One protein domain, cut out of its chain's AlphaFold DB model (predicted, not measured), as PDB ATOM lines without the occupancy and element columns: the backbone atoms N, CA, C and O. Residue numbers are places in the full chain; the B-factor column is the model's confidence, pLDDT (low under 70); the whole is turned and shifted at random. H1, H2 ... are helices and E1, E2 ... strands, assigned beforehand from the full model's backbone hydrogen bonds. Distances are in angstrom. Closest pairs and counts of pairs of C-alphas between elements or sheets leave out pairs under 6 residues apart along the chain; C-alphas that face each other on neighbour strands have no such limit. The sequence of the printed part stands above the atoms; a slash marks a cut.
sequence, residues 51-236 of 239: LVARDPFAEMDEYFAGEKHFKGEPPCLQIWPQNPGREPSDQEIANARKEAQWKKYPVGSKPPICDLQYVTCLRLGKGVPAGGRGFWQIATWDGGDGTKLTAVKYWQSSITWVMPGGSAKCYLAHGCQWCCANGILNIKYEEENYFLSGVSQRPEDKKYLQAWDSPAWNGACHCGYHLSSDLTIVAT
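This is residues 51 to 236 of the 239 residues of an uncharacterized protein of Cercospora beticola (UniProt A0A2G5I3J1). Two twisted sheets lie partly face to face, their strands running nearly along one another: E11, E8 and E9 of a six-stranded sheet cover part of a five-stranded one, while E3 and E4 reach beyond it, with H1 packed on E3. H3 sits at the opposite end from H1, and an unnamed link, residues 54 to 89, loops round the outside, its residues 57 to 62 sticking out. The printed part has 186 residues, with three named helices and eleven named strands in the order E1, H1, H2, E2 to E9, H3, E10, E11; both sheets are mixed, ordered E3 E4 E2 E11 E8 E9 and E1 E5 E6 E7 E10. The class is mixed, helices and strands, though under half of the residues, 80 of 186, are in named elements. The whole is compact, with a radius of gyration of the C-alphas of 15.9 A and spans of 47 by 41 by 32 A.

E1, residues 51 to 53, begins at C-alpha 51 (-55.068, 0.998, 26.389). H1 is residues 90 to 100, 15.3 A long, and H2 residues 112 to 115. E2 is residues 119 to 124, E3 137 to 142, E4 148 to 153 and E5 158 to 163. E6, residues 166 to 173, is 23.5 A long, and E7, residues 176 to 183, 23.4 A. E8 is residues 185 to 189, E9 194 to 197, H3 203 to 206 and E10 221 to 224. E11, residues 231 to 235, ends at C-alpha 235 (-43.306, 14.023, 33.825).

In the twisted larger sheet, E2 and E11 are parallel, N 123 and O 231 being 2.8 A apart, within hydrogen-bond range. H1 is on this sheet, making two layers, a helix on one face; its height over the sheet is 6.9 A, and the C-alphas of Ala 100 and Trp 141 are its closest to E3, 4.9 A. H2 only grazes this sheet with residues 113 to 115. The sheets form a sandwich, two sheets face to face, 8.4 A centre to centre where they face each other. In the second, E5 E6 E7 form a meander, each strand the antiparallel neighbour of the one before; N 169 and O 180 of the hairpin E6 and E7 are 2.8 A apart. H3 only grazes this sheet with residues 204 to 206. In H1 every O i to N i+4 pair is within hydrogen-bond range; H2 and H3 are too short for such a pair.

The farthest C-alphas, of Glu 59 and Gln 82, are 48.3 A apart. The printed part has no cut. The links E1 to H1, H1 to H2, E2 to E3 and H3 to E10 are long. Mean pLDDT of the printed part is 74.7; 52 residues are under 70, among them 51 to 74 and 209 to 218.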
ATOM      1  N   LEU A  51     -54.250   0.291  25.404       52.41
ATOM      2  CA  LEU A  51     -55.068   0.998  26.389       52.41
ATOM      3  C   LEU A  51     -54.485   2.378  26.657       52.41
ATOM      4  O   LEU A  51     -53.322   2.504  27.041       52.41
ATOM      5  N   VAL A  52     -55.295   3.420  26.460       48.84
ATOM      6  CA  VAL A  52     -54.847   4.816  26.544       48.84
ATOM      7  C   VAL A  52     -55.432   5.501  27.778       48.84
ATOM      8  O   VAL A  52     -56.646   5.638  27.907       48.84
ATOM      9  N   ALA A  53     -54.562   5.996  28.658       49.34
ATOM     10  CA  ALA A  53     -54.910   6.934  29.721       49.34
ATOM     11  C   ALA A  53     -54.847   8.383  29.206       49.34
ATOM     12  O   ALA A  53     -53.813   8.795  28.669       49.34
ATOM     13  N   ARG A  54     -55.929   9.159  29.377       43.38
ATOM     14  CA  ARG A  54     -56.013  10.597  29.044       43.38
ATOM     15  C   ARG A  54     -56.449  11.429  30.259       43.38
ATOM     16  O   ARG A  54     -57.088  10.913  31.170       43.38
ATOM     17  N   ASP A  55     -56.073  12.707  30.259       37.44
ATOM     18  CA  ASP A  55     -56.384  13.710  31.290       37.44
ATOM     19  C   ASP A  55     -57.869  14.169  31.236       37.44
ATOM     20  O   ASP A  55     -58.334  14.538  30.155       37.44
ATOM     21  N   PRO A  56     -58.612  14.176  32.366       37.38
ATOM     22  CA  PRO A  56     -60.035  14.535  32.450       37.38
ATOM     23  C   PRO A  56     -60.401  16.027  32.283       37.38
ATOM     24  O   PRO A  56     -61.579  16.355  32.401       37.38
ATOM     25  N   PHE A  57     -59.473  16.949  31.996       38.94
ATOM     26  CA  PHE A  57     -59.845  18.335  31.627       38.94
ATOM     27  C   PHE A  57     -60.243  18.516  30.148       38.94
ATOM     28  O   PHE A  57     -60.537  19.633  29.722       38.94
ATOM     29  N   ALA A  58     -60.264  17.440  29.358       36.75
ATOM     30  CA  ALA A  58     -60.805  17.430  28.004       36.75
ATOM     31  C   ALA A  58     -62.224  16.837  28.019       36.75
ATOM     32  O   ALA A  58     -62.395  15.646  28.270       36.75
ATOM     33  N   GLU A  59     -63.240  17.655  27.740       31.92
ATOM     34  CA  GLU A  59     -64.582  17.169  27.413       31.92
ATOM     35  C   GLU A  59     -64.494  16.253  26.179       31.92
ATOM     36  O   GLU A  59     -64.274  16.753  25.081       31.92
ATOM     37  N   MET A  60     -64.575  14.927  26.370       29.53
ATOM     38  CA  MET A  60     -65.158  13.905  25.476       29.53
ATOM     39  C   MET A  60     -64.902  12.500  26.063       29.53
ATOM     40  O   MET A  60     -63.779  11.994  26.037       29.53
ATOM     41  N   ASP A  61     -65.969  11.860  26.546       26.53
ATOM     42  CA  ASP A  61     -66.024  10.480  27.057       26.53
ATOM     43  C   ASP A  61     -66.010   9.427  25.928       26.53
ATOM     44  O   ASP A  61     -66.896   8.578  25.831       26.53
ATOM     45  N   GLU A  62     -65.001   9.446  25.057       30.33
ATOM     46  CA  GLU A  62     -64.820   8.386  24.057       30.33
ATOM     47  C   GLU A  62     -63.407   7.799  24.126       30.33
ATOM     48  O   GLU A  62     -62.414   8.345  23.633       30.33
ATOM     49  N   TYR A  63     -63.325   6.640  24.783       34.50
ATOM     50  CA  TYR A  63     -62.170   5.756  24.733       34.50
ATOM     51  C   TYR A  63     -62.115   5.130  23.342       34.50
ATOM     52  O   TYR A  63     -62.948   4.299  22.987       34.50
ATOM     53  N   PHE A  64     -61.115   5.504  22.550       29.77
ATOM     54  CA  PHE A  64     -60.849   4.815  21.296       29.77
ATOM     55  C   PHE A  64     -60.103   3.514  21.603       29.77
ATOM     56  O   PHE A  64     -58.885   3.522  21.778       29.77
ATOM     57  N   ALA A  65     -60.831   2.396  21.640       31.64
ATOM     58  CA  ALA A  65     -60.254   1.110  21.273       31.64
ATOM     59  C   ALA A  65     -59.900   1.218  19.785       31.64
ATOM     60  O   ALA A  65     -60.752   1.069  18.913       31.64
ATOM     61  N   GLY A  66     -58.666   1.615  19.485       30.39
ATOM     62  CA  GLY A  66     -58.201   1.578  18.109       30.39
ATOM     63  C   GLY A  66     -58.101   0.119  17.689       30.39
ATOM     64  O   GLY A  66     -57.274  -0.601  18.245       30.39
ATOM     65  N   GLU A  67     -58.898  -0.314  16.711       31.91
ATOM     66  CA  GLU A  67     -58.553  -1.505  15.937       31.91
ATOM     67  C   GLU A  67     -57.169  -1.261  15.335       31.91
ATOM     68  O   GLU A  67     -56.993  -0.437  14.434       31.91
ATOM     69  N   LYS A  68     -56.153  -1.931  15.876       36.12
ATOM     70  CA  LYS A  68     -54.830  -1.967  15.271       36.12
ATOM     71  C   LYS A  68     -54.314  -3.385  15.238       36.12
ATOM     72  O   LYS A  68     -54.350  -4.122  16.216       36.12
ATOM     73  N   HIS A  69     -53.822  -3.717  14.057       33.16
ATOM     74  CA  HIS A  69     -53.229  -4.971  13.644       33.16
ATOM     75  C   HIS A  69     -51.950  -5.286  14.442       33.16
ATOM     76  O   HIS A  69     -50.844  -5.179  13.917       33.16
ATOM     77  N   PHE A  70     -52.072  -5.663  15.716       42.41
ATOM     78  CA  PHE A  70     -50.945  -6.194  16.479       42.41
ATOM     79  C   PHE A  70     -50.622  -7.602  15.967       42.41
ATOM     80  O   PHE A  70     -51.300  -8.577  16.279       42.41
ATOM     81  N   LYS A  71     -49.595  -7.697  15.125       42.25
ATOM     82  CA  LYS A  71     -48.923  -8.949  14.778       42.25
ATOM     83  C   LYS A  71     -47.450  -8.788  15.136       42.25
ATOM     84  O   LYS A  71     -46.663  -8.414  14.276       42.25
ATOM     85  N   GLY A  72     -47.066  -9.028  16.386       50.06
ATOM     86  CA  GLY A  72     -45.641  -9.073  16.703       50.06
ATOM     87  C   GLY A  72     -45.312  -9.208  18.177       50.06
ATOM     88  O   GLY A  72     -45.876  -8.522  19.017       50.06
ATOM     89  N   GLU A  73     -44.355 -10.080  18.467       58.62
ATOM     90  CA  GLU A  73     -43.596 -10.089  19.715       58.62
ATOM     91  C   GLU A  73     -42.878  -8.734  19.904       58.62
ATOM     92  O   GLU A  73     -42.604  -8.042  18.917       58.62
ATOM     93  N   PRO A  74     -42.556  -8.318  21.144       66.31
ATOM     94  CA  PRO A  74     -41.763  -7.111  21.363       66.31
ATOM     95  C   PRO A  74     -40.421  -7.211  20.618       66.31
ATOM     96  O   PRO A  74     -39.864  -8.301  20.498       66.31
ATOM     97  N   PRO A  75     -39.821  -6.090  20.180       70.94
ATOM     98  CA  PRO A  75     -38.570  -6.096  19.409       70.94
ATOM     99  C   PRO A  75     -37.325  -6.420  20.257       70.94
ATOM    100  O   PRO A  75     -36.185  -6.159  19.860       70.94
ATOM    101  N   CYS A  76     -37.547  -6.942  21.458       74.50
ATOM    102  CA  CYS A  76     -36.553  -7.283  22.451       74.50
ATOM    103  C   CYS A  76     -36.275  -8.783  22.420       74.50
ATOM    104  O   CYS A  76     -37.132  -9.591  22.073       74.50
ATOM    105  N   LEU A  77     -35.075  -9.166  22.854       75.38
ATOM    106  CA  LEU A  77     -34.792 -10.561  23.163       75.38
ATOM    107  C   LEU A  77     -35.728 -11.049  24.281       75.38
ATOM    108  O   LEU A  77     -35.820 -10.411  25.324       75.38
ATOM    109  N   GLN A  78     -36.388 -12.186  24.094       74.19
ATOM    110  CA  GLN A  78     -37.193 -12.788  25.154       74.19
ATOM    111  C   GLN A  78     -36.270 -13.532  26.125       74.19
ATOM    112  O   GLN A  78     -35.677 -14.550  25.761       74.19
ATOM    113  N   ILE A  79     -36.122 -13.027  27.352       71.81
ATOM    114  CA  ILE A  79     -35.299 -13.651  28.392       71.81
ATOM    115  C   ILE A  79     -36.204 -14.094  29.535       71.81
ATOM    116  O   ILE A  79     -36.707 -13.293  30.319       71.81
ATOM    117  N   TRP A  80     -36.388 -15.407  29.649       69.38
ATOM    118  CA  TRP A  80     -37.136 -15.990  30.753       69.38
ATOM    119  C   TRP A  80     -36.210 -16.271  31.944       69.38
ATOM    120  O   TRP A  80     -35.112 -16.804  31.758       69.38
ATOM    121  N   PRO A  81     -36.625 -15.936  33.175       63.75
ATOM    122  CA  PRO A  81     -35.858 -16.247  34.371       63.75
ATOM    123  C   PRO A  81     -35.710 -17.763  34.523       63.75
ATOM    124  O   PRO A  81     -36.673 -18.508  34.359       63.75
ATOM    125  N   GLN A  82     -34.501 -18.218  34.867       58.59
ATOM    126  CA  GLN A  82     -34.205 -19.652  35.006       58.59
ATOM    127  C   GLN A  82     -34.979 -20.318  36.147       58.59
ATOM    128  O   GLN A  82     -35.330 -21.490  36.051       58.59
ATOM    129  N   ASN A  83     -35.265 -19.559  37.205       61.97
ATOM    130  CA  ASN A  83     -36.178 -19.958  38.264       61.97
ATOM    131  C   ASN A  83     -37.453 -19.131  38.090       61.97
ATOM    132  O   ASN A  83     -37.456 -17.962  38.494       61.97
ATOM    133  N   PRO A  84     -38.504 -19.670  37.444       61.69
ATOM    134  CA  PRO A  84     -39.779 -18.983  37.411       61.69
ATOM    135  C   PRO A  84     -40.257 -18.845  38.855       61.69
ATOM    136  O   PRO A  84     -40.226 -19.799  39.634       61.69
ATOM    137  N   GLY A  85     -40.632 -17.631  39.233       66.81
ATOM    138  CA  GLY A  85     -41.272 -17.377  40.512       66.81
ATOM    139  C   GLY A  85     -42.675 -17.956  40.496       66.81
ATOM    140  O   GLY A  85     -43.002 -18.843  39.709       66.81
ATOM    141  N   ARG A  86     -43.549 -17.426  41.342       79.88
ATOM    142  CA  ARG A  86     -44.957 -17.820  41.329       79.88
ATOM    143  C   ARG A  86     -45.856 -16.648  41.008       79.88
ATOM    144  O   ARG A  86     -45.539 -15.501  41.325       79.88
ATOM    145  N   GLU A  87     -46.996 -16.973  40.424       78.31
ATOM    146  CA  GLU A  87     -48.090 -16.029  40.270       78.31
ATOM    147  C   GLU A  87     -48.692 -15.653  41.639       78.31
ATOM    148  O   GLU A  87     -48.600 -16.431  42.605       78.31
ATOM    149  N   PRO A  88     -49.284 -14.450  41.756       84.56
ATOM    150  CA  PRO A  88     -50.088 -14.100  42.919       84.56
ATOM    151  C   PRO A  88     -51.314 -15.016  43.018       84.56
ATOM    152  O   PRO A  88     -52.015 -15.246  42.037       84.56
ATOM    153  N   SER A  89     -51.603 -15.508  44.220       88.00
ATOM    154  CA  SER A  89     -52.845 -16.235  44.506       88.00
ATOM    155  C   SER A  89     -54.046 -15.288  44.601       88.00
ATOM    156  O   SER A  89     -53.894 -14.114  44.956       88.00
ATOM    157  N   ASP A  90     -55.259 -15.805  44.384       84.88
ATOM    158  CA  ASP A  90     -56.511 -15.038  44.525       84.88
ATOM    159  C   ASP A  90     -56.625 -14.338  45.887       84.88
ATOM    160  O   ASP A  90     -57.078 -13.195  45.979       84.88
ATOM    161  N   GLN A  91     -56.147 -14.989  46.954       89.94
ATOM    162  CA  GLN A  91     -56.135 -14.406  48.293       89.94
ATOM    163  C   GLN A  91     -55.184 -13.206  48.398       89.94
ATOM    164  O   GLN A  91     -55.512 -12.216  49.053       89.94
ATOM    165  N   GLU A  92     -54.015 -13.259  47.761       90.62
ATOM    166  CA  GLU A  92     -53.063 -12.142  47.738       90.62
ATOM    167  C   GLU A  92     -53.593 -10.968  46.924       90.62
ATOM    168  O   GLU A  92     -53.486  -9.821  47.362       90.62
ATOM    169  N   ILE A  93     -54.242 -11.247  45.792       88.12
ATOM    170  CA  ILE A  93     -54.920 -10.236  44.969       88.12
ATOM    171  C   ILE A  93     -56.037  -9.566  45.772       88.12
ATOM    172  O   ILE A  93     -56.120  -8.336  45.817       88.12
ATOM    173  N   ALA A  94     -56.878 -10.351  46.448       85.75
ATOM    174  CA  ALA A  94     -57.951  -9.834  47.292       85.75
ATOM    175  C   ALA A  94     -57.412  -8.980  48.451       85.75
ATOM    176  O   ALA A  94     -57.945  -7.902  48.726       85.75
ATOM    177  N   ASN A  95     -56.329  -9.418  49.099       90.31
ATOM    178  CA  ASN A  95     -55.674  -8.665  50.167       90.31
ATOM    179  C   ASN A  95     -55.106  -7.336  49.658       90.31
ATOM    180  O   ASN A  95     -55.350  -6.301  50.278       90.31
ATOM    181  N   ALA A  96     -54.427  -7.341  48.508       90.44
ATOM    182  CA  ALA A  96     -53.895  -6.131  47.886       90.44
ATOM    183  C   ALA A  96     -55.007  -5.136  47.524       90.44
ATOM    184  O   ALA A  96     -54.907  -3.950  47.842       90.44
ATOM    185  N   ARG A  97     -56.109  -5.620  46.934       88.81
ATOM    186  CA  ARG A  97     -57.302  -4.810  46.631       88.81
ATOM    187  C   ARG A  97     -57.906  -4.193  47.882       88.81
ATOM    188  O   ARG A  97     -58.223  -3.007  47.883       88.81
ATOM    189  N   LYS A  98     -58.051  -4.980  48.950       88.00
ATOM    190  CA  LYS A  98     -58.558  -4.492  50.233       88.00
ATOM    191  C   LYS A  98     -57.640  -3.417  50.799       88.00
ATOM    192  O   LYS A  98     -58.128  -2.380  51.220       88.00
ATOM    193  N   GLU A  99     -56.333  -3.649  50.813       88.88
ATOM    194  CA  GLU A  99     -55.348  -2.706  51.349       88.88
ATOM    195  C   GLU A  99     -55.343  -1.366  50.597       88.88
ATOM    196  O   GLU A  99     -55.278  -0.306  51.222       88.88
ATOM    197  N   ALA A 100     -55.495  -1.406  49.273       86.62
ATOM    198  CA  ALA A 100     -55.555  -0.223  48.416       86.62
ATOM    199  C   ALA A 100     -56.699   0.746  48.734       86.62
ATOM    200  O   ALA A 100     -56.577   1.939  48.470       86.62
ATOM    201  N   GLN A 101     -57.791   0.268  49.331       83.12
ATOM    202  CA  GLN A 101     -58.966   1.098  49.616       83.12
ATOM    203  C   GLN A 101     -58.778   2.068  50.788       83.12
ATOM    204  O   GLN A 101     -59.503   3.055  50.878       83.12
ATOM    205  N   TRP A 102     -57.858   1.793  51.713       78.06
ATOM    206  CA  TRP A 102     -57.754   2.555  52.967       78.06
ATOM    207  C   TRP A 102     -56.328   2.946  53.344       78.06
ATOM    208  O   TRP A 102     -56.144   3.815  54.198       78.06
ATOM    209  N   LYS A 103     -55.307   2.347  52.724       79.50
ATOM    210  CA  LYS A 103     -53.910   2.623  53.052       79.50
ATOM    211  C   LYS A 103     -53.241   3.445  51.959       79.50
ATOM    212  O   LYS A 103     -53.029   2.968  50.846       79.50
ATOM    213  N   LYS A 104     -52.830   4.662  52.319       82.50
ATOM    214  CA  LYS A 104     -51.857   5.413  51.522       82.50
ATOM    215  C   LYS A 104     -50.472   4.833  51.740       82.50
ATOM    216  O   LYS A 104     -50.087   4.554  52.877       82.50
ATOM    217  N   TYR A 105     -49.720   4.684  50.662       77.19
ATOM    218  CA  TYR A 105     -48.359   4.177  50.744       77.19
ATOM    219  C   TYR A 105     -47.364   5.332  50.916       77.19
ATOM    220  O   TYR A 105     -47.461   6.338  50.201       77.19
ATOM    221  N   PRO A 106     -46.420   5.233  51.876       77.69
ATOM    222  CA  PRO A 106     -45.319   6.177  51.975       77.69
ATOM    223  C   PRO A 106     -44.556   6.290  50.656       77.69
ATOM    224  O   PRO A 106     -44.403   5.309  49.922       77.69
ATOM    225  N   VAL A 107     -44.035   7.481  50.380       72.81
ATOM    226  CA  VAL A 107     -43.184   7.726  49.211       72.81
ATOM    227  C   VAL A 107     -42.016   6.740  49.209       72.81
ATOM    228  O   VAL A 107     -41.352   6.563  50.228       72.81
ATOM    229  N   GLY A 108     -41.789   6.074  48.076       69.00
ATOM    230  CA  GLY A 108     -40.712   5.092  47.916       69.00
ATOM    231  C   GLY A 108     -40.975   3.710  48.528       69.00
ATOM    232  O   GLY A 108     -40.139   2.826  48.386       69.00
ATOM    233  N   SER A 109     -42.123   3.479  49.173       80.12
ATOM    234  CA  SER A 109     -42.510   2.135  49.634       80.12
ATOM    235  C   SER A 109     -43.223   1.343  48.534       80.12
ATOM    236  O   SER A 109     -43.867   1.934  47.667       80.12
ATOM    237  N   LYS A 110     -43.129   0.008  48.547       81.38
ATOM    238  CA  LYS A 110     -43.920  -0.877  47.674       81.38
ATOM    239  C   LYS A 110     -44.829  -1.805  48.481       81.38
ATOM    240  O   LYS A 110     -44.416  -2.250  49.554       81.38
ATOM    241  N   PRO A 111     -46.051  -2.093  48.000       86.69
ATOM    242  CA  PRO A 111     -46.872  -3.151  48.566       86.69
ATOM    243  C   PRO A 111     -46.218  -4.522  48.329       86.69
ATOM    244  O   PRO A 111     -45.598  -4.714  47.283       86.69
ATOM    245  N   PRO A 112     -46.404  -5.498  49.240       89.31
ATOM    246  CA  PRO A 112     -45.792  -6.827  49.122       89.31
ATOM    247  C   PRO A 112     -46.112  -7.562  47.816       89.31
ATOM    248  O   PRO A 112     -45.336  -8.393  47.361       89.31
ATOM    249  N   ILE A 113     -47.250  -7.256  47.184       89.56
ATOM    250  CA  ILE A 113     -47.619  -7.868  45.906       89.56
ATOM    251  C   ILE A 113     -46.664  -7.490  44.760       89.56
ATOM    252  O   ILE A 113     -46.564  -8.252  43.805       89.56
ATOM    253  N   CYS A 114     -45.933  -6.372  44.866       87.75
ATOM    254  CA  CYS A 114     -44.899  -5.976  43.900       87.75
ATOM    255  C   CYS A 114     -43.625  -6.827  43.993       87.75
ATOM    256  O   CYS A 114     -42.777  -6.746  43.118       87.75
ATOM    257  N   ASP A 115     -43.454  -7.634  45.046       87.44
ATOM    258  CA  ASP A 115     -42.307  -8.544  45.167       87.44
ATOM    259  C   ASP A 115     -42.522  -9.878  44.423       87.44
ATOM    260  O   ASP A 115     -41.679 -10.774  44.483       87.44
ATOM    261  N   LEU A 116     -43.653 -10.041  43.727       85.88
ATOM    262  CA  LEU A 116     -43.995 -11.265  43.004       85.88
ATOM    263  C   LEU A 116     -43.565 -11.191  41.531       85.88
ATOM    264  O   LEU A 116     -43.801 -10.209  40.840       85.88
ATOM    265  N   GLN A 117     -42.991 -12.284  41.026       73.56
ATOM    266  CA  GLN A 117     -42.293 -12.357  39.730       73.56
ATOM    267  C   GLN A 117     -43.180 -12.185  38.481       73.56
ATOM    268  O   GLN A 117     -42.658 -12.033  37.381       73.56
ATOM    269  N   TYR A 118     -44.502 -12.184  38.655       77.19
ATOM    270  CA  TYR A 118     -45.488 -11.932  37.599       77.19
ATOM    271  C   TYR A 118     -46.371 -10.720  37.907       77.19
ATOM    272  O   TYR A 118     -47.506 -10.618  37.439       77.19
ATOM    273  N   VAL A 119     -45.863  -9.805  38.725       85.31
ATOM    274  CA  VAL A 119     -46.497  -8.529  39.022       85.31
ATOM    275  C   VAL A 119     -45.513  -7.432  38.660       85.31
ATOM    276  O   VAL A 119     -44.367  -7.453  39.090       85.31
ATOM    277  N   THR A 120     -45.969  -6.466  37.872       87.00
ATOM    278  CA  THR A 120     -45.225  -5.231  37.632       87.00
ATOM    279  C   THR A 120     -45.934  -4.110  38.368       87.00
ATOM    280  O   THR A 120     -47.136  -3.905  38.164       87.00
ATOM    281  N   CYS A 121     -45.223  -3.369  39.218       88.19
ATOM    282  CA  CYS A 121     -45.777  -2.162  39.812       88.19
ATOM    283  C   CYS A 121     -45.338  -0.919  39.044       88.19
ATOM    284  O   CYS A 121     -44.165  -0.656  38.799       88.19
ATOM    285  N   LEU A 122     -46.341  -0.142  38.650       89.00
ATOM    286  CA  LEU A 122     -46.213   1.084  37.884       89.00
ATOM    287  C   LEU A 122     -46.388   2.257  38.843       89.00
ATOM    288  O   LEU A 122     -47.496   2.517  39.320       89.00
ATOM    289  N   ARG A 123     -45.306   2.971  39.147       89.62
ATOM    290  CA  ARG A 123     -45.354   4.208  39.927       89.62
ATOM    291  C   ARG A 123     -45.558   5.387  38.998       89.62
ATOM    292  O   ARG A 123     -44.743   5.658  38.126       89.62
ATOM    293  N   LEU A 124     -46.630   6.125  39.211       88.25
ATOM    294  CA  LEU A 124     -46.966   7.311  38.443       88.25
ATOM    295  C   LEU A 124     -46.604   8.544  39.264       88.25
ATOM    296  O   LEU A 124     -47.107   8.749  40.373       88.25
ATOM    297  N   GLY A 125     -45.711   9.357  38.710       87.62
ATOM    298  CA  GLY A 125     -45.327  10.649  39.256       87.62
ATOM    299  C   GLY A 125     -46.518  11.600  39.360       87.62
ATOM    300  O   GLY A 125     -47.534  11.448  38.680       87.62
ATOM    301  N   LYS A 126     -46.381  12.627  40.201       85.19
ATOM    302  CA  LYS A 126     -47.417  13.648  40.386       85.19
ATOM    303  C   LYS A 126     -47.847  14.253  39.041       85.19
ATOM    304  O   LYS A 126     -47.013  14.758  38.294       85.19
ATOM    305  N   GLY A 127     -49.153  14.244  38.772       79.25
ATOM    306  CA  GLY A 127     -49.740  14.810  37.551       79.25
ATOM    307  C   GLY A 127     -49.688  13.897  36.320       79.25
ATOM    308  O   GLY A 127     -50.226  14.272  35.285       79.25
ATOM    309  N   VAL A 128     -49.091  12.705  36.418       81.94
ATOM    310  CA  VAL A 128     -49.249  11.666  35.392       81.94
ATOM    311  C   VAL A 128     -50.622  11.010  35.600       81.94
ATOM    312  O   VAL A 128     -50.927  10.607  36.728       81.94
ATOM    313  N   PRO A 129     -51.476  10.911  34.563       73.25
ATOM    314  CA  PRO A 129     -52.795  10.307  34.708       73.25
ATOM    315  C   PRO A 129     -52.664   8.837  35.115       73.25
ATOM    316  O   PRO A 129     -51.779   8.127  34.632       73.25
ATOM    317  N   ALA A 130     -53.559   8.378  35.994       65.62
ATOM    318  CA  ALA A 130     -53.680   6.955  36.290       65.62
ATOM    319  C   ALA A 130     -53.937   6.183  34.985       65.62
ATOM    320  O   ALA A 130     -54.673   6.671  34.127       65.62
ATOM    321  N   GLY A 131     -53.320   5.008  34.828       58.53
ATOM    322  CA  GLY A 131     -53.554   4.142  33.669       58.53
ATOM    323  C   GLY A 131     -55.053   3.908  33.423       58.53
ATOM    324  O   GLY A 131     -55.842   3.888  34.369       58.53
ATOM    325  N   GLY A 132     -55.453   3.753  32.157       49.44
ATOM    326  CA  GLY A 132     -56.836   3.426  31.799       49.44
ATOM    327  C   GLY A 132     -57.255   2.054  32.340       49.44
ATOM    328  O   GLY A 132     -56.418   1.220  32.658       49.44
ATOM    329  N   ARG A 133     -58.560   1.786  32.445       47.91
ATOM    330  CA  ARG A 133     -59.060   0.424  32.719       47.91
ATOM    331  C   ARG A 133     -58.894  -0.433  31.454       47.91
ATOM    332  O   ARG A 133     -58.970   0.116  30.360       47.91
ATOM    333  N   GLY A 134     -58.686  -1.746  31.583       48.44
ATOM    334  CA  GLY A 134     -58.593  -2.652  30.423       48.44
ATOM    335  C   GLY A 134     -57.460  -3.675  30.476       48.44
ATOM    336  O   GLY A 134     -57.531  -4.688  29.795       48.44
ATOM    337  N   PHE A 135     -56.425  -3.418  31.275       62.84
ATOM    338  CA  PHE A 135     -55.379  -4.388  31.591       62.84
ATOM    339  C   PHE A 135     -55.727  -5.053  32.918       62.84
ATOM    340  O   PHE A 135     -56.529  -4.511  33.692       62.84
ATOM    341  N   TRP A 136     -55.118  -6.204  33.208       70.25
ATOM    342  CA  TRP A 136     -55.368  -6.901  34.465       70.25
ATOM    343  C   TRP A 136     -54.711  -6.167  35.637       70.25
ATOM    344  O   TRP A 136     -53.600  -6.459  36.086       70.25
ATOM    345  N   GLN A 137     -55.411  -5.138  36.101       78.81
ATOM    346  CA  GLN A 137     -55.044  -4.355  37.259       78.81
ATOM    347  C   GLN A 137     -55.374  -5.152  38.518       78.81
ATOM    348  O   GLN A 137     -56.527  -5.502  38.788       78.81
ATOM    349  N   ILE A 138     -54.358  -5.369  39.343       83.38
ATOM    350  CA  ILE A 138     -54.522  -5.972  40.661       83.38
ATOM    351  C   ILE A 138     -55.167  -4.945  41.582       83.38
ATOM    352  O   ILE A 138     -56.274  -5.159  42.075       83.38
ATOM    353  N   ALA A 139     -54.479  -3.823  41.789       86.12
ATOM    354  CA  ALA A 139     -54.876  -2.760  42.697       86.12
ATOM    355  C   ALA A 139     -54.103  -1.466  42.388       86.12
ATOM    356  O   ALA A 139     -53.036  -1.502  41.775       86.12
ATOM    357  N   THR A 140     -54.653  -0.332  42.823       86.69
ATOM    358  CA  THR A 140     -54.005   0.983  42.729       86.69
ATOM    359  C   THR A 140     -54.047   1.670  44.085       86.69
ATOM    360  O   THR A 140     -55.124   1.820  44.655       86.69
ATOM    361  N   TRP A 141     -52.893   2.119  44.569       88.44
ATOM    362  CA  TRP A 141     -52.725   2.846  45.822       88.44
ATOM    363  C   TRP A 141     -52.425   4.316  45.555       88.44
ATOM    364  O   TRP A 141     -51.681   4.659  44.632       88.44
ATOM    365  N   ASP A 142     -52.948   5.177  46.421       86.88
ATOM    366  CA  ASP A 142     -52.536   6.574  46.477       86.88
ATOM    367  C   ASP A 142     -51.256   6.719  47.310       86.88
ATOM    368  O   ASP A 142     -51.157   6.233  48.443       86.88
ATOM    369  N   GLY A 143     -50.274   7.424  46.756       83.25
ATOM    370  CA  GLY A 143     -49.075   7.846  47.465       83.25
ATOM    371  C   GLY A 143     -49.357   9.028  48.392       83.25
ATOM    372  O   GLY A 143     -50.210   9.879  48.121       83.25
ATOM    373  N   GLY A 144     -48.617   9.109  49.499       79.00
ATOM    374  CA  GLY A 144     -48.718  10.230  50.446       79.00
ATOM    375  C   GLY A 144     -48.367  11.607  49.853       79.00
ATOM    376  O   GLY A 144     -48.771  12.625  50.406       79.00
ATOM    377  N   ASP A 145     -47.659  11.645  48.724       81.06
ATOM    378  CA  ASP A 145     -47.162  12.834  48.012       81.06
ATOM    379  C   ASP A 145     -47.934  13.164  46.717       81.06
ATOM    380  O   ASP A 145     -47.539  14.050  45.952       81.06
ATOM    381  N   GLY A 146     -49.045  12.467  46.462       79.25
ATOM    382  CA  GLY A 146     -49.818  12.605  45.226       79.25
ATOM    383  C   GLY A 146     -49.278  11.789  44.049       79.25
ATOM    384  O   GLY A 146     -49.756  11.972  42.929       79.25
ATOM    385  N   THR A 147     -48.313  10.897  44.283       86.69
ATOM    386  CA  THR A 147     -48.011   9.798  43.356       86.69
ATOM    387  C   THR A 147     -49.106   8.733  43.400       86.69
ATOM    388  O   THR A 147     -49.949   8.712  44.301       86.69
ATOM    389  N   LYS A 148     -49.108   7.834  42.418       87.44
ATOM    390  CA  LYS A 148     -49.932   6.619  42.433       87.44
ATOM    391  C   LYS A 148     -49.053   5.406  42.190       87.44
ATOM    392  O   LYS A 148     -48.051   5.507  41.492       87.44
ATOM    393  N   LEU A 149     -49.433   4.268  42.746       88.62
ATOM    394  CA  LEU A 149     -48.814   2.983  42.441       88.62
ATOM    395  C   LEU A 149     -49.899   2.045  41.941       88.62
ATOM    396  O   LEU A 149     -50.896   1.859  42.630       88.62
ATOM    397  N   THR A 150     -49.707   1.449  40.773       87.44
ATOM    398  CA  THR A 150     -50.645   0.498  40.176       87.44
ATOM    399  C   THR A 150     -49.939  -0.833  39.962       87.44
ATOM    400  O   THR A 150     -48.971  -0.896  39.214       87.44
ATOM    401  N   ALA A 151     -50.422  -1.894  40.606       87.44
ATOM    402  CA  ALA A 151     -49.937  -3.252  40.375       87.44
ATOM    403  C   ALA A 151     -50.725  -3.899  39.232       87.44
ATOM    404  O   ALA A 151     -51.963  -3.869  39.234       87.44
ATOM    405  N   VAL A 152     -50.019  -4.507  38.281       84.19
ATOM    406  CA  VAL A 152     -50.597  -5.202  37.121       84.19
ATOM    407  C   VAL A 152     -50.015  -6.606  36.995       84.19
ATOM    408  O   VAL A 152     -48.860  -6.818  37.368       84.19
ATOM    409  N   LYS A 153     -50.784  -7.573  36.472       79.38
ATOM    410  CA  LYS A 153     -50.215  -8.887  36.112       79.38
ATOM    411  C   LYS A 153     -49.293  -8.708  34.910       79.38
ATOM    412  O   LYS A 153     -49.683  -8.146  33.886       79.38
ATOM    413  N   TYR A 154     -48.070  -9.196  35.057       71.31
ATOM    414  CA  TYR A 154     -47.082  -9.320  33.996       71.31
ATOM    415  C   TYR A 154     -47.515 -10.476  33.095       71.31
ATOM    416  O   TYR A 154     -47.175 -11.625  33.358       71.31
ATOM    417  N   TRP A 155     -48.357 -10.191  32.102       65.56
ATOM    418  CA  TRP A 155     -48.631 -11.114  30.995       65.56
ATOM    419  C   TRP A 155     -49.451 -10.507  29.849       65.56
ATOM    420  O   TRP A 155     -49.681 -11.192  28.857       65.56
ATOM    421  N   GLN A 156     -49.954  -9.270  29.949       60.75
ATOM    422  CA  GLN A 156     -50.933  -8.795  28.969       60.75
ATOM    423  C   GLN A 156     -50.875  -7.299  28.667       60.75
ATOM    424  O   GLN A 156     -50.843  -6.458  29.565       60.75
ATOM    425  N   SER A 157     -51.039  -7.015  27.371       65.00
ATOM    426  CA  SER A 157     -51.352  -5.723  26.746       65.00
ATOM    427  C   SER A 157     -50.296  -4.623  26.875       65.00
ATOM    428  O   SER A 157     -49.359  -4.683  27.672       65.00
ATOM    429  N   SER A 158     -50.442  -3.609  26.024       74.44
ATOM    430  CA  SER A 158     -49.666  -2.389  26.144       74.44
ATOM    431  C   SER A 158     -50.420  -1.376  27.009       74.44
ATOM    432  O   SER A 158     -51.637  -1.204  26.896       74.44
ATOM    433  N   ILE A 159     -49.688  -0.673  27.864       78.19
ATOM    434  CA  ILE A 159     -50.218   0.413  28.686       78.19
ATOM    435  C   ILE A 159     -49.661   1.711  28.131       78.19
ATOM    436  O   ILE A 159     -48.445   1.866  28.010       78.19
ATOM    437  N   THR A 160     -50.548   2.637  27.775       79.88
ATOM    438  CA  THR A 160     -50.181   3.908  27.155       79.88
ATOM    439  C   THR A 160     -50.655   5.088  27.997       79.88
ATOM    440  O   THR A 160     -51.824   5.189  28.363       79.88
ATOM    441  N   TRP A 161     -49.754   6.034  28.241       81.12
ATOM    442  CA  TRP A 161     -50.022   7.319  28.880       81.12
ATOM    443  C   TRP A 161     -49.857   8.441  27.866       81.12
ATOM    444  O   TRP A 161     -48.842   8.512  27.168       81.12
ATOM    445  N   VAL A 162     -50.832   9.344  27.804       79.12
ATOM    446  CA  VAL A 162     -50.771  10.534  26.951       79.12
ATOM    447  C   VAL A 162     -51.136  11.756  27.776       79.12
ATOM    448  O   VAL A 162     -52.169  11.784  28.441       79.12
ATOM    449  N   MET A 163     -50.295  12.785  27.707       77.12
ATOM    450  CA  MET A 163     -50.548  14.074  28.341       77.12
ATOM    451  C   MET A 163     -49.999  15.220  27.476       77.12
ATOM    452  O   MET A 163     -49.191  14.982  26.572       77.12
ATOM    453  N   PRO A 164     -50.395  16.480  27.722       80.75
ATOM    454  CA  PRO A 164     -49.838  17.611  26.991       80.75
ATOM    455  C   PRO A 164     -48.302  17.630  27.041       80.75
ATOM    456  O   PRO A 164     -47.693  17.756  28.101       80.75
ATOM    457  N   GLY A 165     -47.664  17.518  25.874       81.94
ATOM    458  CA  GLY A 165     -46.207  17.564  25.736       81.94
ATOM    459  C   GLY A 165     -45.470  16.236  25.917       81.94
ATOM    460  O   GLY A 165     -44.241  16.251  25.851       81.94
ATOM    461  N   GLY A 166     -46.150  15.103  26.118       83.88
ATOM    462  CA  GLY A 166     -45.467  13.812  26.210       83.88
ATOM    463  C   GLY A 166     -46.375  12.589  26.142       83.88
ATOM    464  O   GLY A 166     -47.577  12.652  26.396       83.88
ATOM    465  N   SER A 167     -45.773  11.452  25.811       84.38
ATOM    466  CA  SER A 167     -46.439  10.149  25.815       84.38
ATOM    467  C   SER A 167     -45.489   9.062  26.314       84.38
ATOM    468  O   SER A 167     -44.277   9.166  26.150       84.38
ATOM    469  N   ALA A 168     -46.027   8.013  26.924       85.44
ATOM    470  CA  ALA A 168     -45.281   6.811  27.278       85.44
ATOM    471  C   ALA A 168     -46.094   5.572  26.898       85.44
ATOM    472  O   ALA A 168     -47.319   5.606  26.971       85.44
ATOM    473  N   LYS A 169     -45.429   4.495  26.489       84.31
ATOM    474  CA  LYS A 169     -46.044   3.202  26.181       84.31
ATOM    475  C   LYS A 169     -45.171   2.100  26.753       84.31
ATOM    476  O   LYS A 169     -43.964   2.147  26.561       84.31
ATOM    477  N   CYS A 170     -45.762   1.126  27.425       82.94
ATOM    478  CA  CYS A 170     -45.061  -0.037  27.956       82.94
ATOM    479  C   CYS A 170     -45.757  -1.321  27.533       82.94
ATOM    480  O   CYS A 170     -46.980  -1.388  27.528       82.94
ATOM    481  N   TYR A 171     -44.968  -2.336  27.214       81.38
ATOM    482  CA  TYR A 171     -45.384  -3.690  26.907       81.38
ATOM    483  C   TYR A 171     -44.665  -4.643  27.866       81.38
ATOM    484  O   TYR A 171     -43.436  -4.709  27.876       81.38
ATOM    485  N   LEU A 172     -45.439  -5.329  28.710       81.50
ATOM    486  CA  LEU A 172     -44.954  -6.080  29.873       81.50
ATOM    487  C   LEU A 172     -45.283  -7.569  29.707       81.50
ATOM    488  O   LEU A 172     -46.174  -8.098  30.374       81.50
ATOM    489  N   ALA A 173     -44.626  -8.221  28.746       76.00
ATOM    490  CA  ALA A 173     -44.868  -9.624  28.418       76.00
ATOM    491  C   ALA A 173     -43.689 -10.254  27.652       76.00
ATOM    492  O   ALA A 173     -42.744  -9.580  27.244       76.00
ATOM    493  N   HIS A 174     -43.769 -11.570  27.427       72.12
ATOM    494  CA  HIS A 174     -42.820 -12.343  26.611       72.12
ATOM    495  C   HIS A 174     -41.352 -12.219  27.050       72.12
ATOM    496  O   HIS A 174     -40.460 -11.970  26.246       72.12
ATOM    497  N   GLY A 175     -41.085 -12.382  28.347       74.12
ATOM    498  CA  GLY A 175     -39.715 -12.365  28.867       74.12
ATOM    499  C   GLY A 175     -38.981 -11.027  28.695       74.12
ATOM    500  O   GLY A 175     -37.752 -11.013  28.669       74.12
ATOM    501  N   CYS A 176     -39.700  -9.909  28.556       79.62
ATOM    502  CA  CYS A 176     -39.111  -8.574  28.590       79.62
ATOM    503  C   CYS A 176     -40.131  -7.500  29.009       79.62
ATOM    504  O   CYS A 176     -41.345  -7.700  29.003       79.62
ATOM    505  N   GLN A 177     -39.612  -6.325  29.349       85.62
ATOM    506  CA  GLN A 177     -40.374  -5.099  29.536       85.62
ATOM    507  C   GLN A 177     -39.912  -4.081  28.495       85.62
ATOM    508  O   GLN A 177     -38.882  -3.425  28.649       85.62
ATOM    509  N   TRP A 178     -40.660  -3.936  27.411       86.94
ATOM    510  CA  TRP A 178     -40.349  -2.936  26.398       86.94
ATOM    511  C   TRP A 178     -41.141  -1.669  26.670       86.94
ATOM    512  O   TRP A 178     -42.369  -1.704  26.670       86.94
ATOM    513  N   CYS A 179     -40.469  -0.541  26.870       88.06
ATOM    514  CA  CYS A 179     -41.157   0.733  27.019       88.06
ATOM    515  C   CYS A 179     -40.551   1.812  26.144       88.06
ATOM    516  O   CYS A 179     -39.347   1.852  25.912       88.06
ATOM    517  N   CYS A 180     -41.397   2.749  25.742       87.69
ATOM    518  CA  CYS A 180     -40.999   3.961  25.069       87.69
ATOM    519  C   CYS A 180     -41.563   5.190  25.762       87.69
ATOM    520  O   CYS A 180     -42.689   5.192  26.257       87.69
ATOM    521  N   ALA A 181     -40.797   6.269  25.724       89.44
ATOM    522  CA  ALA A 181     -41.137   7.557  26.293       89.44
ATOM    523  C   ALA A 181     -40.889   8.651  25.254       89.44
ATOM    524  O   ALA A 181     -39.937   8.586  24.484       89.44
ATOM    525  N   ASN A 182     -41.739   9.669  25.231       88.00
ATOM    526  CA  ASN A 182     -41.648  10.795  24.315       88.00
ATOM    527  C   ASN A 182     -41.902  12.113  25.052       88.00
ATOM    528  O   ASN A 182     -42.792  12.207  25.905       88.00
ATOM    529  N   GLY A 183     -41.173  13.155  24.656       88.75
ATOM    530  CA  GLY A 183     -41.359  14.508  25.163       88.75
ATOM    531  C   GLY A 183     -41.097  14.591  26.666       88.75
ATOM    532  O   GLY A 183     -40.037  14.186  27.136       88.75
ATOM    533  N   ILE A 184     -42.052  15.135  27.424       89.06
ATOM    534  CA  ILE A 184     -41.862  15.378  28.860       89.06
ATOM    535  C   ILE A 184     -41.949  14.117  29.725       89.06
ATOM    536  O   ILE A 184     -41.540  14.176  30.887       89.06
ATOM    537  N   LEU A 185     -42.499  13.013  29.209       88.44
ATOM    538  CA  LEU A 185     -42.616  11.767  29.962       88.44
ATOM    539  C   LEU A 185     -41.302  10.987  29.922       88.44
ATOM    540  O   LEU A 185     -40.620  10.944  28.903       88.44
ATOM    541  N   ASN A 186     -40.950  10.379  31.048       92.88
ATOM    542  CA  ASN A 186     -39.740   9.585  31.232       92.88
ATOM    543  C   ASN A 186     -40.085   8.328  32.026       92.88
ATOM    544  O   ASN A 186     -41.048   8.328  32.797       92.88
ATOM    545  N   ILE A 187     -39.282   7.284  31.855       93.06
ATOM    546  CA  ILE A 187     -39.486   5.981  32.489       93.06
ATOM    547  C   ILE A 187     -38.205   5.591  33.218       93.06
ATOM    548  O   ILE A 187     -37.112   5.725  32.675       93.06
ATOM    549  N   LYS A 188     -38.330   5.110  34.449       93.44
ATOM    550  CA  LYS A 188     -37.242   4.494  35.202       93.44
ATOM    551  C   LYS A 188     -37.555   3.017  35.401       93.44
ATOM    552  O   LYS A 188     -38.603   2.706  35.956       93.44
ATOM    553  N   TYR A 189     -36.626   2.162  34.996       91.56
ATOM    554  CA  TYR A 189     -36.590   0.744  35.338       91.56
ATOM    555  C   TYR A 189     -35.860   0.637  36.675       91.56
ATOM    556  O   TYR A 189     -34.665   0.940  36.747       91.56
ATOM    557  N   GLU A 190     -36.584   0.356  37.757       88.00
ATOM    558  CA  GLU A 190     -36.057   0.529  39.114       88.00
ATOM    559  C   GLU A 190     -34.892  -0.425  39.409       88.00
ATOM    560  O   GLU A 190     -33.830   0.018  39.845       88.00
ATOM    561  N   GLU A 191     -35.059  -1.700  39.088       84.50
ATOM    562  CA  GLU A 191     -34.120  -2.792  39.341       84.50
ATOM    563  C   GLU A 191     -32.898  -2.698  38.426       84.50
ATOM    564  O   GLU A 191     -31.774  -2.966  38.850       84.50
ATOM    565  N   GLU A 192     -33.100  -2.246  37.189       85.62
ATOM    566  CA  GLU A 192     -32.023  -2.026  36.216       85.62
ATOM    567  C   GLU A 192     -31.287  -0.704  36.440       85.62
ATOM    568  O   GLU A 192     -30.254  -0.448  35.823       85.62
ATOM    569  N   ASN A 193     -31.807   0.157  37.322       88.62
ATOM    570  CA  ASN A 193     -31.344   1.529  37.515       88.62
ATOM    571  C   ASN A 193     -31.224   2.315  36.195       88.62
ATOM    572  O   ASN A 193     -30.399   3.226  36.070       88.62
ATOM    573  N   TYR A 194     -32.068   1.991  35.213       91.31
ATOM    574  CA  TYR A 194     -32.064   2.634  33.906       91.31
ATOM    575  C   TYR A 194     -33.082   3.766  33.855       91.31
ATOM    576  O   TYR A 194     -34.247   3.585  34.205       91.31
ATOM    577  N   PHE A 195     -32.658   4.937  33.377       93.56
ATOM    578  CA  PHE A 195     -33.541   6.073  33.132       93.56
ATOM    579  C   PHE A 195     -33.666   6.330  31.630       93.56
ATOM    580  O   PHE A 195     -32.695   6.691  30.959       93.56
ATOM    581  N   LEU A 196     -34.875   6.155  31.110       93.00
ATOM    582  CA  LEU A 196     -35.264   6.432  29.738       93.00
ATOM    583  C   LEU A 196     -35.918   7.811  29.668       93.00
ATOM    584  O   LEU A 196     -37.068   7.996  30.078       93.00
ATOM    585  N   SER A 197     -35.186   8.784  29.127       92.94
ATOM    586  CA  SER A 197     -35.745  10.112  28.892       92.94
ATOM    587  C   SER A 197     -36.555  10.158  27.602       92.94
ATOM    588  O   SER A 197     -36.072   9.712  26.563       92.94
ATOM    589  N   GLY A 198     -37.735  10.786  27.632       87.94
ATOM    590  CA  GLY A 198     -38.583  10.931  26.447       87.94
ATOM    591  C   GLY A 198     -37.991  11.785  25.324       87.94
ATOM    592  O   GLY A 198     -38.463  11.733  24.193       87.94
ATOM    593  N   VAL A 199     -36.933  12.549  25.606       88.94
ATOM    594  CA  VAL A 199     -36.174  13.331  24.613       88.94
ATOM    595  C   VAL A 199     -34.787  12.748  24.332       88.94
ATOM    596  O   VAL A 199     -33.951  13.414  23.713       88.94
ATOM    597  N   SER A 200     -34.517  11.520  24.790       88.50
ATOM    598  CA  SER A 200     -33.201  10.895  24.666       88.50
ATOM    599  C   SER A 200     -32.711  10.868  23.218       88.50
ATOM    600  O   SER A 200     -33.433  10.522  22.282       88.50
ATOM    601  N   GLN A 201     -31.443  11.238  23.043       87.81
ATOM    602  CA  GLN A 201     -30.743  11.176  21.762       87.81
ATOM    603  C   GLN A 201     -29.753  10.007  21.691       87.81
ATOM    604  O   GLN A 201     -29.051   9.875  20.688       87.81
ATOM    605  N   ARG A 202     -29.696   9.171  22.737       87.44
ATOM    606  CA  ARG A 202     -28.758   8.052  22.833       87.44
ATOM    607  C   ARG A 202     -29.031   7.017  21.729       87.44
ATOM    608  O   ARG A 202     -30.194   6.656  21.537       87.44
ATOM    609  N   PRO A 203     -28.010   6.543  20.990       86.06
ATOM    610  CA  PRO A 203     -28.201   5.569  19.914       86.06
ATOM    611  C   PRO A 203     -28.939   4.295  20.349       86.06
ATOM    612  O   PRO A 203     -29.798   3.805  19.618       86.06
ATOM    613  N   GLU A 204     -28.655   3.789  21.547       85.25
ATOM    614  CA  GLU A 204     -29.286   2.601  22.125       85.25
ATOM    615  C   GLU A 204     -30.796   2.771  22.340       85.25
ATOM    616  O   GLU A 204     -31.554   1.852  22.043       85.25
ATOM    617  N   ASP A 205     -31.238   3.966  22.739       85.31
ATOM    618  CA  ASP A 205     -32.657   4.289  22.929       85.31
ATOM    619  C   ASP A 205     -33.395   4.474  21.594       85.31
ATOM    620  O   ASP A 205     -34.622   4.402  21.512       85.31
ATOM    621  N   LYS A 206     -32.649   4.755  20.522       81.81
ATOM    622  CA  LYS A 206     -33.197   4.964  19.179       81.81
ATOM    623  C   LYS A 206     -33.274   3.690  18.349       81.81
ATOM    624  O   LYS A 206     -34.015   3.649  17.369       81.81
ATOM    625  N   LYS A 207     -32.536   2.649  18.741       79.12
ATOM    626  CA  LYS A 207     -32.447   1.371  18.022       79.12
ATOM    627  C   LYS A 207     -33.817   0.722  17.788       79.12
ATOM    628  O   LYS A 207     -33.996   0.038  16.786       79.12
ATOM    629  N   TYR A 208     -34.775   0.953  18.685       70.19
ATOM    630  CA  TYR A 208     -36.088   0.300  18.675       70.19
ATOM    631  C   TYR A 208     -37.235   1.179  18.142       70.19
ATOM    632  O   TYR A 208     -38.380   0.737  18.147       70.19
ATOM    633  N   LEU A 209     -36.953   2.391  17.641       67.19
ATOM    634  CA  LEU A 209     -37.980   3.350  17.183       67.19
ATOM    635  C   LEU A 209     -38.850   2.839  16.027       67.19
ATOM    636  O   LEU A 209     -40.005   3.231  15.895       67.19
ATOM    637  N   GLN A 210     -38.285   1.991  15.169       58.50
ATOM    638  CA  GLN A 210     -38.949   1.483  13.963       58.50
ATOM    639  C   GLN A 210     -39.506   0.071  14.138       58.50
ATOM    640  O   GLN A 210     -40.040  -0.499  13.195       58.50
ATOM    641  N   ALA A 211     -39.348  -0.521  15.320       57.41
ATOM    642  CA  ALA A 211     -39.554  -1.949  15.491       57.41
ATOM    643  C   ALA A 211     -41.019  -2.336  15.779       57.41
ATOM    644  O   ALA A 211     -41.322  -3.516  15.907       57.41
ATOM    645  N   TRP A 212     -41.926  -1.354  15.836       55.09
ATOM    646  CA  TRP A 212     -43.369  -1.574  15.875       55.09
ATOM    647  C   TRP A 212     -44.014  -0.823  14.708       55.09
ATOM    648  O   TRP A 212     -43.908   0.404  14.615       55.09
ATOM    649  N   ASP A 213     -44.662  -1.569  13.812       48.59
ATOM    650  CA  ASP A 213     -45.386  -0.998  12.681       48.59
ATOM    651  C   ASP A 213     -46.486  -0.034  13.147       48.59
ATOM    652  O   ASP A 213     -47.286  -0.317  14.035       48.59
ATOM    653  N   SER A 214     -46.447   1.127  12.502       43.19
ATOM    654  CA  SER A 214     -47.306   2.308  12.527       43.19
ATOM    655  C   SER A 214     -48.467   2.441  13.549       43.19
ATOM    656  O   SER A 214     -49.376   1.611  13.619       43.19
ATOM    657  N   PRO A 215     -48.589   3.614  14.208       47.31
ATOM    658  CA  PRO A 215     -47.654   4.722  14.153       47.31
ATOM    659  C   PRO A 215     -46.409   4.341  14.943       47.31
ATOM    660  O   PRO A 215     -46.506   3.948  16.105       47.31
ATOM    661  N   ALA A 216     -45.256   4.477  14.284       51.06
ATOM    662  CA  ALA A 216     -43.962   4.370  14.926       51.06
ATOM    663  C   ALA A 216     -43.997   5.259  16.169       51.06
ATOM    664  O   ALA A 216     -44.377   6.436  16.109       51.06
ATOM    665  N   TRP A 217     -43.682   4.672  17.318       63.88
ATOM    666  CA  TRP A 217     -43.594   5.448  18.535       63.88
ATOM    667  C   TRP A 217     -42.371   6.357  18.395       63.88
ATOM    668  O   TRP A 217     -41.238   5.902  18.475       63.88
ATOM    669  N   ASN A 218     -42.589   7.649  18.147       66.56
ATOM    670  CA  ASN A 218     -41.515   8.617  17.870       66.56
ATOM    671  C   ASN A 218     -40.693   9.014  19.115       66.56
ATOM    672  O   ASN A 218     -40.004  10.032  19.107       66.56
ATOM    673  N   GLY A 219     -40.798   8.243  20.195       76.31
ATOM    674  CA  GLY A 219     -40.118   8.473  21.462       76.31
ATOM    675  C   GLY A 219     -39.049   7.422  21.723       76.31
ATOM    676  O   GLY A 219     -39.204   6.283  21.305       76.31
ATOM    677  N   ALA A 220     -37.993   7.800  22.436       88.12
ATOM    678  CA  ALA A 220     -36.935   6.907  22.899       88.12
ATOM    679  C   ALA A 220     -37.495   5.616  23.529       88.12
ATOM    680  O   ALA A 220     -38.434   5.687  24.320       88.12
ATOM    681  N   CYS A 221     -36.909   4.460  23.214       88.88
ATOM    682  CA  CYS A 221     -37.386   3.139  23.629       88.88
ATOM    683  C   CYS A 221     -36.281   2.301  24.278       88.88
ATOM    684  O   CYS A 221     -35.138   2.328  23.832       88.88
ATOM    685  N   HIS A 222     -36.632   1.491  25.274       90.31
ATOM    686  CA  HIS A 222     -35.714   0.598  25.972       90.31
ATOM    687  C   HIS A 222     -36.334  -0.785  26.210       90.31
ATOM    688  O   HIS A 222     -37.553  -0.927  26.322       90.31
ATOM    689  N   CYS A 223     -35.478  -1.803  26.278       86.81
ATOM    690  CA  CYS A 223     -35.835  -3.168  26.651       86.81
ATOM    691  C   CYS A 223     -35.264  -3.457  28.040       86.81
ATOM    692  O   CYS A 223     -34.046  -3.556  28.166       86.81
ATOM    693  N   GLY A 224     -36.133  -3.627  29.031       85.31
ATOM    694  CA  GLY A 224     -35.789  -4.218  30.317       85.31
ATOM    695  C   GLY A 224     -35.961  -5.737  30.292       85.31
ATOM    696  O   GLY A 224     -36.825  -6.268  29.589       85.31
ATOM    697  N   TYR A 225     -35.139  -6.444  31.055       78.69
ATOM    698  CA  TYR A 225     -35.115  -7.909  31.155       78.69
ATOM    699  C   TYR A 225     -35.330  -8.414  32.583       78.69
ATOM    700  O   TYR A 225     -35.519  -9.612  32.798       78.69
ATOM    701  N   HIS A 226     -35.360  -7.519  33.568       76.12
ATOM    702  CA  HIS A 226     -35.845  -7.857  34.898       76.12
ATOM    703  C   HIS A 226     -37.377  -7.867  34.870       76.12
ATOM    704  O   HIS A 226     -38.014  -6.824  34.930       76.12
ATOM    705  N   LEU A 227     -37.991  -9.051  34.747       67.56
ATOM    706  CA  LEU A 227     -39.451  -9.170  34.546       67.56
ATOM    707  C   LEU A 227     -40.268  -8.655  35.737       67.56
ATOM    708  O   LEU A 227     -41.389  -8.181  35.569       67.56
ATOM    709  N   SER A 228     -39.672  -8.714  36.927       67.25
ATOM    710  CA  SER A 228     -40.198  -8.132  38.157       67.25
ATOM    711  C   SER A 228     -39.839  -6.657  38.311       67.25
ATOM    712  O   SER A 228     -39.976  -6.139  39.414       67.25
ATOM    713  N   SER A 229     -39.268  -6.008  37.287       77.38
ATOM    714  CA  SER A 229     -38.820  -4.637  37.459       77.38
ATOM    715  C   SER A 229     -40.022  -3.718  37.587       77.38
ATOM    716  O   SER A 229     -40.898  -3.706  36.720       77.38
ATOM    717  N   ASP A 230     -40.067  -2.960  38.672       86.75
ATOM    718  CA  ASP A 230     -41.025  -1.890  38.835       86.75
ATOM    719  C   ASP A 230     -40.653  -0.746  37.889       86.75
ATOM    720  O   ASP A 230     -39.481  -0.415  37.667       86.75
ATOM    721  N   LEU A 231     -41.680  -0.121  37.322       90.06
ATOM    722  CA  LEU A 231     -41.513   1.002  36.416       90.06
ATOM    723  C   LEU A 231     -42.020   2.266  37.079       90.06
ATOM    724  O   LEU A 231     -43.179   2.357  37.480       90.06
ATOM    725  N   THR A 232     -41.181   3.292  37.114       91.44
ATOM    726  CA  THR A 232     -41.600   4.636  37.505       91.44
ATOM    727  C   THR A 232     -41.766   5.512  36.266       91.44
ATOM    728  O   THR A 232     -40.811   5.737  35.527       91.44
ATOM    729  N   ILE A 233     -42.959   6.068  36.063       90.25
ATOM    730  CA  ILE A 233     -43.284   7.024  35.004       90.25
ATOM    731  C   ILE A 233     -43.356   8.425  35.608       90.25
ATOM    732  O   ILE A 233     -44.158   8.683  36.505       90.25
ATOM    733  N   VAL A 234     -42.548   9.359  35.104       91.12
ATOM    734  CA  VAL A 234     -42.518  10.751  35.584       91.12
ATOM    735  C   VAL A 234     -42.613  11.753  34.445       91.12
ATOM    736  O   VAL A 234     -42.007  11.580  33.388       91.12
ATOM    737  N   ALA A 235     -43.321  12.854  34.692       87.69
ATOM    738  CA  ALA A 235     -43.306  14.023  33.825       87.69
ATOM    739  C   ALA A 235     -42.229  15.014  34.289       87.69
ATOM    740  O   ALA A 235     -42.159  15.378  35.463       87.69
ATOM    741  N   THR A 236     -41.406  15.490  33.358       85.81
ATOM    742  CA  THR A 236     -40.572  16.675  33.585       85.81
ATOM    743  C   THR A 236     -41.470  17.908  33.570       85.81
ATOM    744  O   THR A 236     -42.191  18.150  32.604       85.81
TER     745      THR A 236